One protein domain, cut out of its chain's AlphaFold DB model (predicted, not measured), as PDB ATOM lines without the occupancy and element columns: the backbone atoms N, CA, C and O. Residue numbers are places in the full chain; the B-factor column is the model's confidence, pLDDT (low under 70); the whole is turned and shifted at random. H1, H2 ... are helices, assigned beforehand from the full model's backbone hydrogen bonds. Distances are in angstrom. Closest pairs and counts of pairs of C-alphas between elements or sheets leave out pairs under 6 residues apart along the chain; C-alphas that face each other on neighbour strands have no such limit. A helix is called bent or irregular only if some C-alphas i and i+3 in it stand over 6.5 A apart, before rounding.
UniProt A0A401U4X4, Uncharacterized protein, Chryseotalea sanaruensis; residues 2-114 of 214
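AT A GLANCE: This is residues 2 to 114 of the 214 residues of an uncharacterized protein of Chryseotalea sanaruensis (UniProt A0A401U4X4). Two long helices, H5 and H6, fold back on each other side by side as a helical hairpin that makes the core, and H4 crosses one side of it. H3 packs on H5, H2 lies farther out next to H3, H1 lies at the edge near H4, and residues 26 to 31, of which 26 to 28 belong to H2, stick out. The printed part has 113 residues with six named helices, H1 to H6 in chain order, and no named strand; the class is all helix. It is compact, with a radius of gyration of the C-alphas of 13.8 A and spans of 43 by 33 by 22 A.

IN THESE COORDINATES: Find C-alpha 2 at (24.544, -48.310, 53.496), where H1 begins; it runs to residue 10. H2, residues 15 to 28, is 20.0 A long, and H3 follows in residues 36 to 43. H4, residues 45 to 59, covers 21.6 A and is irregular: C-alphas 46 and 49 are 7.1 A apart. Look next at C-alpha 65, at (6.809, -33.254, 55.898), where H5 begins; it ends at residue 83 after 24.5 A, is irregular, with C-alphas 67 and 70 7.2 A apart, and has a kink of 43 degrees near residue 72. H6, residues 90 to 114, runs 33.2 A to C-alpha 114 at (15.992, -19.813, 62.540); it has a kink of 28 degrees near residue 108 and is only just irregular, with C-alphas 111 and 114 7.0 A apart.

HOW THE PARTS SIT: Start at the hub, H5, which touches H3, H4 and H6. H5 and H6 form a helical hairpin at a shallow tilt of 2 degrees, opposite ways; their closest C-alphas, those of Val 75 and Met 97, are 5.0 A apart. H4 touches H5, closest at the C-alphas of Tyr 47 and Arg 76, 5.2 A, only just about perpendicular at 70.4 degrees. H3 touches H5 at a steep tilt of 44 degrees, the same way, closest at the C-alphas of Ser 40 and Phe 73, 5.7 A. H2 and H3, a helical hairpin, only just touch, with 3 pairs of C-alphas within 8 A, the closest being those of Arg 20 and Tyr 43, 6.1 A. H1 is close to but not clearly touching H4, with the C-alphas of Ala 9 and Pro 50 7.1 A apart. Every O i to N i+4 pair is within hydrogen-bond range in H1, H2 and H3; in H4 it is 9 of 11, in H5 11 of 15 and in H6 18 of 21.

THE WHOLE: The C-alphas farthest apart, those of Pro 15 and Cys 114, are 44.3 A apart. The printed part has no cut and no long link. Look for pLDDT under 70 at residues 2 to 13, 28 to 34, 36 to 43, 88 and 112 to 114; the mean of the printed part is 79.5.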
ATOM      1  N   TRP A   2      25.594 -48.873  54.362       55.12
ATOM      2  CA  TRP A   2      24.544 -48.310  53.496       55.12
ATOM      3  C   TRP A   2      24.273 -49.064  52.199       55.12
ATOM      4  O   TRP A   2      23.115 -49.250  51.846       55.12
ATOM      5  N   GLU A   3      25.316 -49.564  51.541       57.72
ATOM      6  CA  GLU A   3      25.165 -50.441  50.374       57.72
ATOM      7  C   GLU A   3      24.310 -51.668  50.700       57.72
ATOM      8  O   GLU A   3      23.512 -52.079  49.874       57.72
ATOM      9  N   ALA A   4      24.400 -52.202  51.925       56.72
ATOM     10  CA  ALA A   4      23.608 -53.349  52.362       56.72
ATOM     11  C   ALA A   4      22.158 -52.982  52.717       56.72
ATOM     12  O   ALA A   4      21.265 -53.796  52.507       56.72
ATOM     13  N   VAL A   5      21.902 -51.768  53.224       57.91
ATOM     14  CA  VAL A   5      20.539 -51.276  53.508       57.91
ATOM     15  C   VAL A   5      19.811 -50.936  52.213       57.91
ATOM     16  O   VAL A   5      18.667 -51.339  52.031       57.91
ATOM     17  N   LEU A   6      20.490 -50.254  51.292       60.31
ATOM     18  CA  LEU A   6      19.969 -49.986  49.960       60.31
ATOM     19  C   LEU A   6      19.784 -51.294  49.187       60.31
ATOM     20  O   LEU A   6      18.683 -51.550  48.715       60.31
ATOM     21  N   ALA A   7      20.782 -52.184  49.159       58.09
ATOM     22  CA  ALA A   7      20.627 -53.508  48.556       58.09
ATOM     23  C   ALA A   7      19.472 -54.296  49.195       58.09
ATOM     24  O   ALA A   7      18.659 -54.856  48.474       58.09
ATOM     25  N   GLY A   8      19.329 -54.290  50.523       57.53
ATOM     26  CA  GLY A   8      18.226 -54.956  51.225       57.53
ATOM     27  C   GLY A   8      16.844 -54.364  50.923       57.53
ATOM     28  O   GLY A   8      15.873 -55.114  50.817       57.53
ATOM     29  N   ALA A   9      16.752 -53.044  50.743       57.44
ATOM     30  CA  ALA A   9      15.525 -52.363  50.331       57.44
ATOM     31  C   ALA A   9      15.166 -52.661  48.864       57.44
ATOM     32  O   ALA A   9      13.994 -52.847  48.548       57.44
ATOM     33  N   PHE A  10      16.165 -52.767  47.983       57.44
ATOM     34  CA  PHE A  10      15.966 -53.085  46.566       57.44
ATOM     35  C   PHE A  10      15.687 -54.576  46.311       57.44
ATOM     36  O   PHE A  10      14.991 -54.903  45.354       57.44
ATOM     37  N   LEU A  11      16.173 -55.484  47.166       52.22
ATOM     38  CA  LEU A  11      16.005 -56.938  47.010       52.22
ATOM     39  C   LEU A  11      14.556 -57.432  47.198       52.22
ATOM     40  O   LEU A  11      14.271 -58.580  46.871       52.22
ATOM     41  N   ASN A  12      13.649 -56.586  47.699       57.34
ATOM     42  CA  ASN A  12      12.248 -56.938  47.963       57.34
ATOM     43  C   ASN A  12      11.235 -56.152  47.114       57.34
ATOM     44  O   ASN A  12      10.037 -56.216  47.394       57.34
ATOM     45  N   LEU A  13      11.681 -55.398  46.105       62.44
ATOM     46  CA  LEU A  13      10.752 -54.715  45.205       62.44
ATOM     47  C   LEU A  13      10.060 -55.741  44.307       62.44
ATOM     48  O   LEU A  13      10.707 -56.563  43.658       62.44
ATOM     49  N   ASP A  14       8.728 -55.711  44.283       71.50
ATOM     50  CA  ASP A  14       7.972 -56.584  43.395       71.50
ATOM     51  C   ASP A  14       8.178 -56.177  41.913       71.50
ATOM     52  O   ASP A  14       8.481 -55.017  41.607       71.50
ATOM     53  N   PRO A  15       7.981 -57.099  40.951       71.62
ATOM     54  CA  PRO A  15       8.114 -56.788  39.523       71.62
ATOM     55  C   PRO A  15       7.197 -55.650  39.034       71.62
ATOM     56  O   PRO A  15       7.474 -55.006  38.022       71.62
ATOM     57  N   ILE A  16       6.093 -55.386  39.742       71.50
ATOM     58  CA  ILE A  16       5.138 -54.313  39.423       71.50
ATOM     59  C   ILE A  16       5.751 -52.942  39.744       71.50
ATOM     60  O   ILE A  16       5.463 -51.942  39.082       71.50
ATOM     61  N   SER A  17       6.600 -52.883  40.761       70.38
ATOM     62  CA  SER A  17       7.332 -51.700  41.195       70.38
ATOM     63  C   SER A  17       8.441 -51.364  40.205       70.38
ATOM     64  O   SER A  17       8.522 -50.222  39.755       70.38
ATOM     65  N   GLU A  18       9.209 -52.358  39.756       72.69
ATOM     66  CA  GLU A  18      10.230 -52.174  38.715       72.69
ATOM     67  C   GLU A  18       9.618 -51.666  37.393       72.69
ATOM     68  O   GLU A  18      10.113 -50.719  36.779       72.69
ATOM     69  N   GLU A  19       8.482 -52.231  36.978       77.62
ATOM     70  CA  GLU A  19       7.761 -51.799  35.779       77.62
ATOM     71  C   GLU A  19       7.214 -50.362  35.910       77.62
ATOM     72  O   GLU A  19       7.291 -49.575  34.962       77.62
ATOM     73  N   ARG A  20       6.708 -49.969  37.090       76.69
ATOM     74  CA  ARG A  20       6.292 -48.577  37.361       76.69
ATOM     75  C   ARG A  20       7.467 -47.605  37.292       76.69
ATOM     76  O   ARG A  20       7.331 -46.553  36.665       76.69
ATOM     77  N   CYS A  21       8.619 -47.988  37.841       71.56
ATOM     78  CA  CYS A  21       9.863 -47.223  37.748       71.56
ATOM     79  C   CYS A  21      10.273 -46.998  36.296       71.56
ATOM     80  O   CYS A  21      10.493 -45.859  35.882       71.56
ATOM     81  N   LYS A  22      10.314 -48.074  35.500       77.12
ATOM     82  CA  LYS A  22      10.666 -48.018  34.076       77.12
ATOM     83  C   LYS A  22       9.698 -47.147  33.287       77.12
ATOM     84  O   LYS A  22      10.140 -46.318  32.496       77.12
ATOM     85  N   ARG A  23       8.386 -47.274  33.516       76.44
ATOM     86  CA  ARG A  23       7.378 -46.420  32.859       76.44
ATOM     87  C   ARG A  23       7.566 -44.954  33.196       76.44
ATOM     88  O   ARG A  23       7.560 -44.123  32.293       76.44
ATOM     89  N   TYR A  24       7.753 -44.642  34.474       71.44
ATOM     90  CA  TYR A  24       8.001 -43.275  34.904       71.44
ATOM     91  C   TYR A  24       9.287 -42.724  34.272       71.44
ATOM     92  O   TYR A  24       9.284 -41.630  33.704       71.44
ATOM     93  N   PHE A  25      10.354 -43.525  34.257       71.50
ATOM     94  CA  PHE A  25      11.612 -43.161  33.619       71.50
ATOM     95  C   PHE A  25      11.459 -42.886  32.120       71.50
ATOM     96  O   PHE A  25      11.933 -41.866  31.624       71.50
ATOM     97  N   MET A  26      10.730 -43.743  31.405       74.62
ATOM     98  CA  MET A  26      10.442 -43.570  29.979       74.62
ATOM     99  C   MET A  26       9.621 -42.307  29.688       74.62
ATOM    100  O   MET A  26       9.867 -41.644  28.683       74.62
ATOM    101  N   LEU A  27       8.676 -41.949  30.562       72.56
ATOM    102  CA  LEU A  27       7.818 -40.771  30.401       72.56
ATOM    103  C   LEU A  27       8.532 -39.449  30.721       72.56
ATOM    104  O   LEU A  27       8.179 -38.414  30.159       72.56
ATOM    105  N   HIS A  28       9.531 -39.471  31.607       68.56
ATOM    106  CA  HIS A  28      10.130 -38.257  32.175       68.56
ATOM    107  C   HIS A  28      11.639 -38.122  31.945       68.56
ATOM    108  O   HIS A  28      12.276 -37.250  32.536       68.56
ATOM    109  N   LYS A  29      12.212 -38.916  31.029       64.56
ATOM    110  CA  LYS A  29      13.654 -38.937  30.721       64.56
ATOM    111  C   LYS A  29      14.253 -37.559  30.395       64.56
ATOM    112  O   LYS A  29      15.446 -37.353  30.588       64.56
ATOM    113  N   THR A  30      13.441 -36.622  29.901       56.72
ATOM    114  CA  THR A  30      13.884 -35.301  29.419       56.72
ATOM    115  C   THR A  30      13.260 -34.110  30.141       56.72
ATOM    116  O   THR A  30      13.675 -32.979  29.902       56.72
ATOM    117  N   THR A  31      12.259 -34.319  30.998       60.22
ATOM    118  CA  THR A  31      11.476 -33.220  31.584       60.22
ATOM    119  C   THR A  31      11.060 -33.540  33.006       60.22
ATOM    120  O   THR A  31      10.310 -34.489  33.244       60.22
ATOM    121  N   LEU A  32      11.514 -32.693  33.934       59.25
ATOM    122  CA  LEU A  32      11.061 -32.722  35.317       59.25
ATOM    123  C   LEU A  32       9.558 -32.448  35.374       59.25
ATOM    124  O   LEU A  32       9.073 -31.559  34.665       59.25
ATOM    125  N   PRO A  33       8.808 -33.173  36.210       62.47
ATOM    126  CA  PRO A  33       7.383 -32.951  36.270       62.47
ATOM    127  C   PRO A  33       7.014 -31.645  36.954       62.47
ATOM    128  O   PRO A  33       7.616 -31.243  37.950       62.47
ATOM    129  N   THR A  34       5.955 -31.026  36.448       65.50
ATOM    130  CA  THR A  34       5.344 -29.833  37.035       65.50
ATOM    131  C   THR A  34       4.450 -30.154  38.236       65.50
ATOM    132  O   THR A  34       4.327 -29.312  39.121       65.50
ATOM    133  N   ASP A  35       3.890 -31.368  38.322       72.00
ATOM    134  CA  ASP A  35       3.090 -31.846  39.462       72.00
ATOM    135  C   ASP A  35       3.826 -32.944  40.246       72.00
ATOM    136  O   ASP A  35       3.568 -34.142  40.126       72.00
ATOM    137  N   VAL A  36       4.794 -32.504  41.049       68.69
ATOM    138  CA  VAL A  36       5.651 -33.367  41.874       68.69
ATOM    139  C   VAL A  36       4.839 -34.176  42.894       68.69
ATOM    140  O   VAL A  36       5.217 -35.296  43.237       68.69
ATOM    141  N   GLU A  37       3.709 -33.646  43.375       63.72
ATOM    142  CA  GLU A  37       2.917 -34.299  44.420       63.72
ATOM    143  C   GLU A  37       2.106 -35.479  43.889       63.72
ATOM    144  O   GLU A  37       2.159 -36.564  44.479       63.72
ATOM    145  N   HIS A  38       1.364 -35.280  42.795       69.44
ATOM    146  CA  HIS A  38       0.649 -36.377  42.153       69.44
ATOM    147  C   HIS A  38       1.640 -37.470  41.752       69.44
ATOM    148  O   HIS A  38       1.426 -38.653  42.002       69.44
ATOM    149  N   ILE A  39       2.792 -37.060  41.225       65.88
ATOM    150  CA  ILE A  39       3.755 -37.997  40.674       65.88
ATOM    151  C   ILE A  39       4.483 -38.809  41.743       65.88
ATOM    152  O   ILE A  39       4.634 -40.020  41.582       65.88
ATOM    153  N   SER A  40       4.870 -38.187  42.857       65.81
ATOM    154  CA  SER A  40       5.510 -38.902  43.966       65.81
ATOM    155  C   SER A  40       4.627 -40.032  44.507       65.81
ATOM    156  O   SER A  40       5.092 -41.156  44.707       65.81
ATOM    157  N   LYS A  41       3.324 -39.761  44.667       68.31
ATOM    158  CA  LYS A  41       2.349 -40.730  45.189       68.31
ATOM    159  C   LYS A  41       1.970 -41.806  44.174       68.31
ATOM    160  O   LYS A  41       1.645 -42.923  44.562       68.31
ATOM    161  N   THR A  42       1.979 -41.472  42.886       66.88
ATOM    162  CA  THR A  42       1.503 -42.374  41.831       66.88
ATOM    163  C   THR A  42       2.603 -43.267  41.262       66.88
ATOM    164  O   THR A  42       2.315 -44.407  40.903       66.88
ATOM    165  N   TYR A  43       3.849 -42.791  41.180       65.69
ATOM    166  CA  TYR A  43       4.876 -43.468  40.379       65.69
ATOM    167  C   TYR A  43       6.035 -44.072  41.168       65.69
ATOM    168  O   TYR A  43       6.640 -45.010  40.659       65.69
ATOM    169  N   LEU A  44       6.346 -43.576  42.374       81.62
ATOM    170  CA  LEU A  44       7.486 -44.050  43.177       81.62
ATOM    171  C   LEU A  44       7.157 -44.298  44.672       81.62
ATOM    172  O   LEU A  44       7.991 -43.964  45.521       81.62
ATOM    173  N   PRO A  45       5.978 -44.833  45.052       84.19
ATOM    174  CA  PRO A  45       5.629 -44.987  46.467       84.19
ATOM    175  C   PRO A  45       6.551 -45.961  47.221       84.19
ATOM    176  O   PRO A  45       6.738 -45.822  48.425       84.19
ATOM    177  N   GLU A  46       7.203 -46.896  46.532       83.44
ATOM    178  CA  GLU A  46       8.103 -47.877  47.149       83.44
ATOM    179  C   GLU A  46       9.408 -47.259  47.664       83.44
ATOM    180  O   GLU A  46      10.053 -47.812  48.555       83.44
ATOM    181  N   TYR A  47       9.789 -46.093  47.137       86.56
ATOM    182  CA  TYR A  47      10.996 -45.382  47.561       86.56
ATOM    183  C   TYR A  47      10.735 -44.362  48.664       86.56
ATOM    184  O   TYR A  47      11.684 -43.725  49.106       86.56
ATOM    185  N   GLU A  48       9.494 -44.216  49.137       89.06
ATOM    186  CA  GLU A  48       9.152 -43.310  50.238       89.06
ATOM    187  C   GLU A  48       9.966 -43.601  51.497       89.06
ATOM    188  O   GLU A  48      10.716 -42.748  51.968       89.06
ATOM    189  N   LEU A  49       9.866 -44.824  52.021       88.50
ATOM    190  CA  LEU A  49      10.575 -45.205  53.241       88.50
ATOM    191  C   LEU A  49      12.104 -45.143  53.065       88.50
ATOM    192  O   LEU A  49      12.753 -44.531  53.915       88.50
ATOM    193  N   PRO A  50      12.703 -45.679  51.978       89.00
ATOM    194  CA  PRO A  50      14.128 -45.496  51.705       89.00
ATOM    195  C   PRO A  50      14.571 -44.028  51.632       89.00
ATOM    196  O   PRO A  50      15.611 -43.681  52.189       89.00
ATOM    197  N   ALA A  51      13.790 -43.159  50.982       92.06
ATOM    198  CA  ALA A  51      14.111 -41.740  50.865       92.06
ATOM    199  C   ALA A  51      14.025 -41.031  52.221       92.06
ATOM    200  O   ALA A  51      14.942 -40.294  52.579       92.06
ATOM    201  N   MET A  52      12.973 -41.287  53.003       92.00
ATOM    202  CA  MET A  52      12.827 -40.735  54.353       92.00
ATOM    203  C   MET A  52      13.952 -41.193  55.278       92.00
ATOM    204  O   MET A  52      14.539 -40.369  55.974       92.00
ATOM    205  N   PHE A  53      14.297 -42.482  55.237       90.75
ATOM    206  CA  PHE A  53      15.407 -43.031  56.008       90.75
ATOM    207  C   PHE A  53      16.742 -42.396  55.600       90.75
ATOM    208  O   PHE A  53      17.535 -42.017  56.459       90.75
ATOM    209  N   TYR A  54      16.979 -42.217  54.296       91.94
ATOM    210  CA  TYR A  54      18.160 -41.510  53.802       91.94
ATOM    211  C   TYR A  54      18.205 -40.066  54.320       91.94
ATOM    212  O   TYR A  54      19.212 -39.649  54.886       91.94
ATOM    213  N   ILE A  55      17.107 -39.314  54.187       94.38
ATOM    214  CA  ILE A  55      17.000 -37.931  54.674       94.38
ATOM    215  C   ILE A  55      17.302 -37.862  56.174       94.38
ATOM    216  O   ILE A  55      18.149 -37.069  56.585       94.38
ATOM    217  N   GLU A  56      16.649 -38.703  56.977       93.94
ATOM    218  CA  GLU A  56      16.843 -38.745  58.426       93.94
ATOM    219  C   GLU A  56      18.303 -39.015  58.783       93.94
ATOM    220  O   GLU A  56      18.870 -38.343  59.636       93.94
ATOM    221  N   GLN A  57      18.947 -39.954  58.103       91.38
ATOM    222  CA  GLN A  57      20.323 -40.330  58.399       91.38
ATOM    223  C   GLN A  57      21.351 -39.293  57.955       91.38
ATOM    224  O   GLN A  57      22.392 -39.145  58.597       91.38
ATOM    225  N   ARG A  58      21.075 -38.560  56.872       93.12
ATOM    226  CA  ARG A  58      21.927 -37.451  56.426       93.12
ATOM    227  C   ARG A  58      21.752 -36.208  57.295       93.12
ATOM    228  O   ARG A  58      22.708 -35.456  57.457       93.12
ATOM    229  N   LEU A  59      20.571 -35.986  57.872       94.19
ATOM    230  CA  LEU A  59      20.296 -34.830  58.732       94.19
ATOM    231  C   LEU A  59      20.488 -35.106  60.227       94.19
ATOM    232  O   LEU A  59      20.713 -34.174  60.991       94.19
ATOM    233  N   GLY A  60      20.395 -36.367  60.645       93.62
ATOM    234  CA  GLY A  60      20.291 -36.780  62.045       93.62
ATOM    235  C   GLY A  60      18.892 -36.599  62.645       93.62
ATOM    236  O   GLY A  60      18.690 -36.906  63.816       93.62
ATOM    237  N   TYR A  61      17.926 -36.108  61.866       94.19
ATOM    238  CA  TYR A  61      16.531 -35.918  62.260       94.19
ATOM    239  C   TYR A  61      15.615 -35.964  61.038       94.19
ATOM    240  O   TYR A  61      16.043 -35.680  59.918       94.19
ATOM    241  N   LEU A  62      14.336 -36.274  61.249       93.62
ATOM    242  CA  LEU A  62      13.338 -36.213  60.188       93.62
ATOM    243  C   LEU A  62      12.700 -34.805  60.147       93.62
ATOM    244  O   LEU A  62      12.117 -34.373  61.145       93.62
ATOM    245  N   PRO A  63      12.815 -34.055  59.037       93.00
ATOM    246  CA  PRO A  63      12.245 -32.715  58.913       93.00
ATOM    247  C   PRO A  63      10.715 -32.761  58.793       93.00
ATOM    248  O   PRO A  63      10.141 -33.791  58.438       93.00
ATOM    249  N   ASP A  64      10.048 -31.628  59.049       90.12
ATOM    250  CA  ASP A  64       8.590 -31.531  58.879       90.12
ATOM    251  C   ASP A  64       8.211 -31.915  57.431       90.12
ATOM    252  O   ASP A  64       8.804 -31.375  56.482       90.12
ATOM    253  N   PRO A  65       7.228 -32.817  57.226       89.56
ATOM    254  CA  PRO A  65       6.809 -33.254  55.898       89.56
ATOM    255  C   PRO A  65       6.534 -32.107  54.922       89.56
ATOM    256  O   PRO A  65       6.825 -32.236  53.732       89.56
ATOM    257  N   LYS A  66       6.031 -30.959  55.401       88.75
ATOM    258  CA  LYS A  66       5.752 -29.795  54.543       88.75
ATOM    259  C   LYS A  66       7.017 -29.199  53.911       88.75
ATOM    260  O   LYS A  66       6.938 -28.655  52.812       88.75
ATOM    261  N   HIS A  67       8.171 -29.322  54.571       88.56
ATOM    262  CA  HIS A  67       9.469 -28.853  54.074       88.56
ATOM    263  C   HIS A  67      10.161 -29.909  53.206       88.56
ATOM    264  O   HIS A  67      10.857 -29.570  52.249       88.56
ATOM    265  N   ALA A  68       9.942 -31.192  53.510       87.81
ATOM    266  CA  ALA A  68      10.543 -32.300  52.777       87.81
ATOM    267  C   ALA A  68       9.914 -32.502  51.391       87.81
ATOM    268  O   ALA A  68      10.625 -32.706  50.410       87.81
ATOM    269  N   LYS A  69       8.584 -32.394  51.296       81.81
ATOM    270  CA  LYS A  69       7.767 -32.894  50.177       81.81
ATOM    271  C   LYS A  69       8.269 -32.551  48.773       81.81
ATOM    272  O   LYS A  69       8.256 -33.406  47.893       81.81
ATOM    273  N   ARG A  70       8.710 -31.308  48.543       83.38
ATOM    274  CA  ARG A  70       9.174 -30.872  47.213       83.38
ATOM    275  C   ARG A  70      10.457 -31.582  46.789       83.38
ATOM    276  O   ARG A  70      10.611 -31.899  45.616       83.38
ATOM    277  N   HIS A  71      11.384 -31.766  47.719       91.12
ATOM    278  CA  HIS A  71      12.730 -32.252  47.431       91.12
ATOM    279  C   HIS A  71      12.896 -33.744  47.716       91.12
ATOM    280  O   HIS A  71      13.719 -34.398  47.086       91.12
ATOM    281  N   GLU A  72      12.062 -34.297  48.588       92.38
ATOM    282  CA  GLU A  72      12.012 -35.717  48.915       92.38
ATOM    283  C   GLU A  72      11.697 -36.576  47.682       92.38
ATOM    284  O   GLU A  72      12.355 -37.589  47.457       92.38
ATOM    285  N   PHE A  73      10.818 -36.100  46.794       89.25
ATOM    286  CA  PHE A  73      10.571 -36.744  45.504       89.25
ATOM    287  C   PHE A  73      11.855 -36.965  44.689       89.25
ATOM    288  O   PHE A  73      12.044 -38.017  44.084       89.25
ATOM    289  N   TYR A  74      12.761 -35.988  44.677       90.00
ATOM    290  CA  TYR A  74      14.003 -36.109  43.921       90.00
ATOM    291  C   TYR A  74      14.973 -37.106  44.562       90.00
ATOM    292  O   TYR A  74      15.743 -37.751  43.854       90.00
ATOM    293  N   VAL A  75      14.893 -37.295  45.882       92.25
ATOM    294  CA  VAL A  75      15.611 -38.373  46.573       92.25
ATOM    295  C   VAL A  75      15.067 -39.732  46.120       92.25
ATOM    296  O   VAL A  75      15.849 -40.588  45.710       92.25
ATOM    297  N   ARG A  76      13.734 -39.911  46.076       90.12
ATOM    298  CA  ARG A  76      13.107 -41.126  45.509       90.12
ATOM    299  C   ARG A  76      13.548 -41.378  44.070       90.12
ATOM    300  O   ARG A  76      13.843 -42.509  43.692       90.12
ATOM    301  N   TRP A  77      13.595 -40.325  43.262       87.06
ATOM    302  CA  TRP A  77      13.985 -40.405  41.860       87.06
ATOM    303  C   TRP A  77      15.439 -40.845  41.671       87.06
ATOM    304  O   TRP A  77      15.700 -41.738  40.865       87.06
ATOM    305  N   ALA A  78      16.375 -40.278  42.433       89.00
ATOM    306  CA  ALA A  78      17.776 -40.687  42.392       89.00
ATOM    307  C   ALA A  78      17.946 -42.163  42.799       89.00
ATOM    308  O   ALA A  78      18.652 -42.908  42.119       89.00
ATOM    309  N   LEU A  79      17.226 -42.614  43.836       88.19
ATOM    310  CA  LEU A  79      17.200 -44.023  44.249       88.19
ATOM    311  C   LEU A  79      16.663 -44.940  43.146       88.19
ATOM    312  O   LEU A  79      17.272 -45.964  42.852       88.19
ATOM    313  N   CYS A  80      15.561 -44.551  42.507       86.50
ATOM    314  CA  CYS A  80      14.977 -45.279  41.383       86.50
ATOM    315  C   CYS A  80      15.956 -45.391  40.203       86.50
ATOM    316  O   CYS A  80      16.162 -46.476  39.666       86.50
ATOM    317  N   ARG A  81      16.632 -44.298  39.832       85.75
ATOM    318  CA  ARG A  81      17.640 -44.312  38.757       85.75
ATOM    319  C   ARG A  81      18.851 -45.173  39.092       85.75
ATOM    320  O   ARG A  81      19.395 -45.820  38.203       85.75
ATOM    321  N   PHE A  82      19.274 -45.181  40.350       85.25
ATOM    322  CA  PHE A  82      20.333 -46.071  40.809       85.25
ATOM    323  C   PHE A  82      19.896 -47.539  40.758       85.25
ATOM    324  O   PHE A  82      20.647 -48.371  40.271       85.25
ATOM    325  N   HIS A  83      18.665 -47.844  41.174       83.25
ATOM    326  CA  HIS A  83      18.096 -49.191  41.097       83.25
ATOM    327  C   HIS A  83      17.975 -49.721  39.660       83.25
ATOM    328  O   HIS A  83      18.161 -50.907  39.423       83.25
ATOM    329  N   LEU A  84      17.680 -48.841  38.699       82.56
ATOM    330  CA  LEU A  84      17.592 -49.175  37.274       82.56
ATOM    331  C   LEU A  84      18.957 -49.196  36.556       82.56
ATOM    332  O   LEU A  84      18.982 -49.210  35.326       82.56
ATOM    333  N   ASP A  85      20.076 -49.138  37.288       80.50
ATOM    334  CA  ASP A  85      21.449 -49.057  36.759       80.50
ATOM    335  C   ASP A  85      21.717 -47.855  35.820       80.50
ATOM    336  O   ASP A  85      22.743 -47.780  35.144       80.50
ATOM    337  N   GLU A  86      20.835 -46.849  35.803       75.75
ATOM    338  CA  GLU A  86      21.013 -45.606  35.033       75.75
ATOM    339  C   GLU A  86      22.053 -44.678  35.688       75.75
ATOM    340  O   GLU A  86      22.639 -43.807  35.039       75.75
ATOM    341  N   ILE A  87      22.306 -44.862  36.986       71.31
ATOM    342  CA  ILE A  87      23.437 -44.262  37.695       71.31
ATOM    343  C   ILE A  87      24.422 -45.375  38.037       71.31
ATOM    344  O   ILE A  87      24.297 -46.057  39.046       71.31
ATOM    345  N   LEU A  88      25.458 -45.507  37.209       68.38
ATOM    346  CA  LEU A  88      26.447 -46.585  37.321       68.38
ATOM    347  C   LEU A  88      27.361 -46.478  38.554       68.38
ATOM    348  O   LEU A  88      28.066 -47.427  38.884       68.38
ATOM    349  N   ARG A  89      27.420 -45.307  39.203       82.12
ATOM    350  CA  ARG A  89      28.298 -45.056  40.354       82.12
ATOM    351  C   ARG A  89      27.499 -44.597  41.559       82.12
ATOM    352  O   ARG A  89      26.847 -43.557  41.508       82.12
ATOM    353  N   TYR A  90      27.646 -45.322  42.662       81.56
ATOM    354  CA  TYR A  90      27.013 -45.004  43.941       81.56
ATOM    355  C   TYR A  90      27.254 -43.553  44.387       81.56
ATOM    356  O   TYR A  90      26.314 -42.850  44.746       81.56
ATOM    357  N   GLU A  91      28.490 -43.064  44.265       85.44
ATOM    358  CA  GLU A  91      28.867 -41.688  44.621       85.44
ATOM    359  C   GLU A  91      28.043 -40.631  43.875       85.44
ATOM    360  O   GLU A  91      27.691 -39.601  44.441       85.44
ATOM    361  N   HIS A  92      27.696 -40.882  42.609       88.00
ATOM    362  CA  HIS A  92      26.866 -39.957  41.841       88.00
ATOM    363  C   HIS A  92      25.432 -39.920  42.380       88.00
ATOM    364  O   HIS A  92      24.861 -38.838  42.489       88.00
ATOM    365  N   CYS A  93      24.876 -41.075  42.764       87.31
ATOM    366  CA  CYS A  93      23.551 -41.157  43.382       87.31
ATOM    367  C   CYS A  93      23.524 -40.400  44.719       87.31
ATOM    368  O   CYS A  93      22.660 -39.553  44.933       87.31
ATOM    369  N   VAL A  94      24.520 -40.633  45.579       89.75
ATOM    370  CA  VAL A  94      24.664 -39.936  46.869       89.75
ATOM    371  C   VAL A  94      24.783 -38.426  46.681       89.75
ATOM    372  O   VAL A  94      24.065 -37.672  47.335       89.75
ATOM    373  N   ASN A  95      25.630 -37.973  45.754       90.44
ATOM    374  CA  ASN A  95      25.803 -36.547  45.479       90.44
ATOM    375  C   ASN A  95      24.507 -35.890  44.977       90.44
ATOM    376  O   ASN A  95      24.184 -34.780  45.403       90.44
ATOM    377  N   GLU A  96      23.755 -36.566  44.102       91.25
ATOM    378  CA  GLU A  96      22.457 -36.086  43.609       91.25
ATOM    379  C   GLU A  96      21.437 -35.984  44.756       91.25
ATOM    380  O   GLU A  96      20.801 -34.942  44.931       91.25
ATOM    381  N   MET A  97      21.337 -37.012  45.605       93.38
ATOM    382  CA  MET A  97      20.442 -36.994  46.764       93.38
ATOM    383  C   MET A  97      20.821 -35.907  47.778       93.38
ATOM    384  O   MET A  97      19.944 -35.186  48.253       93.38
ATOM    385  N   ASP A  98      22.107 -35.733  48.084       94.62
ATOM    386  CA  ASP A  98      22.584 -34.761  49.075       94.62
ATOM    387  C   ASP A  98      22.302 -33.305  48.681       94.62
ATOM    388  O   ASP A  98      22.071 -32.457  49.549       94.62
ATOM    389  N   ILE A  99      22.264 -32.994  47.380       94.69
ATOM    390  CA  ILE A  99      21.782 -31.692  46.893       94.69
ATOM    391  C   ILE A  99      20.346 -31.457  47.372       94.69
ATOM    392  O   ILE A  99      20.037 -30.406  47.939       94.69
ATOM    393  N   HIS A 100      19.474 -32.447  47.206       95.38
ATOM    394  CA  HIS A 100      18.076 -32.335  47.602       95.38
ATOM    395  C   HIS A 100      17.886 -32.366  49.117       95.38
ATOM    396  O   HIS A 100      17.107 -31.565  49.634       95.38
ATOM    397  N   VAL A 101      18.654 -33.178  49.848       96.38
ATOM    398  CA  VAL A 101      18.643 -33.167  51.318       96.38
ATOM    399  C   VAL A 101      19.050 -31.796  51.872       96.38
ATOM    400  O   VAL A 101      18.402 -31.300  52.797       96.38
ATOM    401  N   ARG A 102      20.044 -31.117  51.277       96.12
ATOM    402  CA  ARG A 102      20.387 -29.731  51.653       96.12
ATOM    403  C   ARG A 102      19.218 -28.774  51.451       96.12
ATOM    404  O   ARG A 102      18.938 -27.972  52.338       96.12
ATOM    405  N   HIS A 103      18.502 -28.872  50.333       95.56
ATOM    406  CA  HIS A 103      17.323 -28.034  50.116       95.56
ATOM    407  C   HIS A 103      16.219 -28.287  51.150       95.56
ATOM    408  O   HIS A 103      15.619 -27.325  51.630       95.56
ATOM    409  N   ILE A 104      15.996 -29.548  51.540       95.31
ATOM    410  CA  ILE A 104      15.055 -29.899  52.615       95.31
ATOM    411  C   ILE A 104      15.481 -29.251  53.935       95.31
ATOM    412  O   ILE A 104      14.676 -28.563  54.563       95.31
ATOM    413  N   ARG A 105      16.750 -29.414  54.333       95.38
ATOM    414  CA  ARG A 105      17.303 -28.787  55.543       95.38
ATOM    415  C   ARG A 105      17.117 -27.273  55.520       95.38
ATOM    416  O   ARG A 105      16.641 -26.707  56.495       95.38
ATOM    417  N   ASN A 106      17.482 -26.616  54.420       94.06
ATOM    418  CA  ASN A 106      17.412 -25.158  54.309       94.06
ATOM    419  C   ASN A 106      15.966 -24.661  54.431       94.06
ATOM    420  O   ASN A 106      15.719 -23.662  55.104       94.06
ATOM    421  N   ALA A 107      15.011 -25.366  53.816       92.56
ATOM    422  CA  ALA A 107      13.590 -25.067  53.970       92.56
ATOM    423  C   ALA A 107      13.136 -25.235  55.429       92.56
ATOM    424  O   ALA A 107      12.487 -24.341  55.971       92.56
ATOM    425  N   ASP A 108      13.544 -26.328  56.082       91.94
ATOM    426  CA  ASP A 108      13.229 -26.578  57.489       91.94
ATOM    427  C   ASP A 108      13.812 -25.501  58.414       91.94
ATOM    428  O   ASP A 108      13.103 -24.977  59.267       91.94
ATOM    429  N   MET A 109      15.065 -25.087  58.204       90.69
ATOM    430  CA  MET A 109      15.709 -24.057  59.025       90.69
ATOM    431  C   MET A 109      15.092 -22.669  58.840       90.69
ATOM    432  O   MET A 109      14.932 -21.931  59.821       90.69
ATOM    433  N   LYS A 110      14.726 -22.309  57.602       87.38
ATOM    434  CA  LYS A 110      14.100 -21.016  57.285       87.38
ATOM    435  C   LYS A 110      12.765 -20.845  58.019       87.38
ATOM    436  O   LYS A 110      12.494 -19.769  58.548       87.38
ATOM    437  N   GLU A 111      11.983 -21.916  58.103       78.81
ATOM    438  CA  GLU A 111      10.604 -21.887  58.597       78.81
ATOM    439  C   GLU A 111      10.445 -22.312  60.061       78.81
ATOM    440  O   GLU A 111       9.648 -21.714  60.783       78.81
ATOM    441  N   ALA A 112      11.169 -23.337  60.516       62.06
ATOM    442  CA  ALA A 112      10.863 -23.980  61.790       62.06
ATOM    443  C   ALA A 112      11.494 -23.282  63.001       62.06
ATOM    444  O   ALA A 112      10.945 -23.375  64.095       62.06
ATOM    445  N   ILE A 113      12.658 -22.638  62.841       62.59
ATOM    446  CA  ILE A 113      13.476 -22.260  64.006       62.59
ATOM    447  C   ILE A 113      14.274 -20.960  63.800       62.59
ATOM    448  O   ILE A 113      14.377 -20.155  64.728       62.59
ATOM    449  N   CYS A 114      14.843 -20.715  62.613       60.31
ATOM    450  CA  CYS A 114      15.992 -19.813  62.540       60.31
ATOM    451  C   CYS A 114      15.739 -18.435  61.935       60.31
ATOM    452  O   CYS A 114      16.408 -17.515  62.386       60.31
TER     453      CYS A 114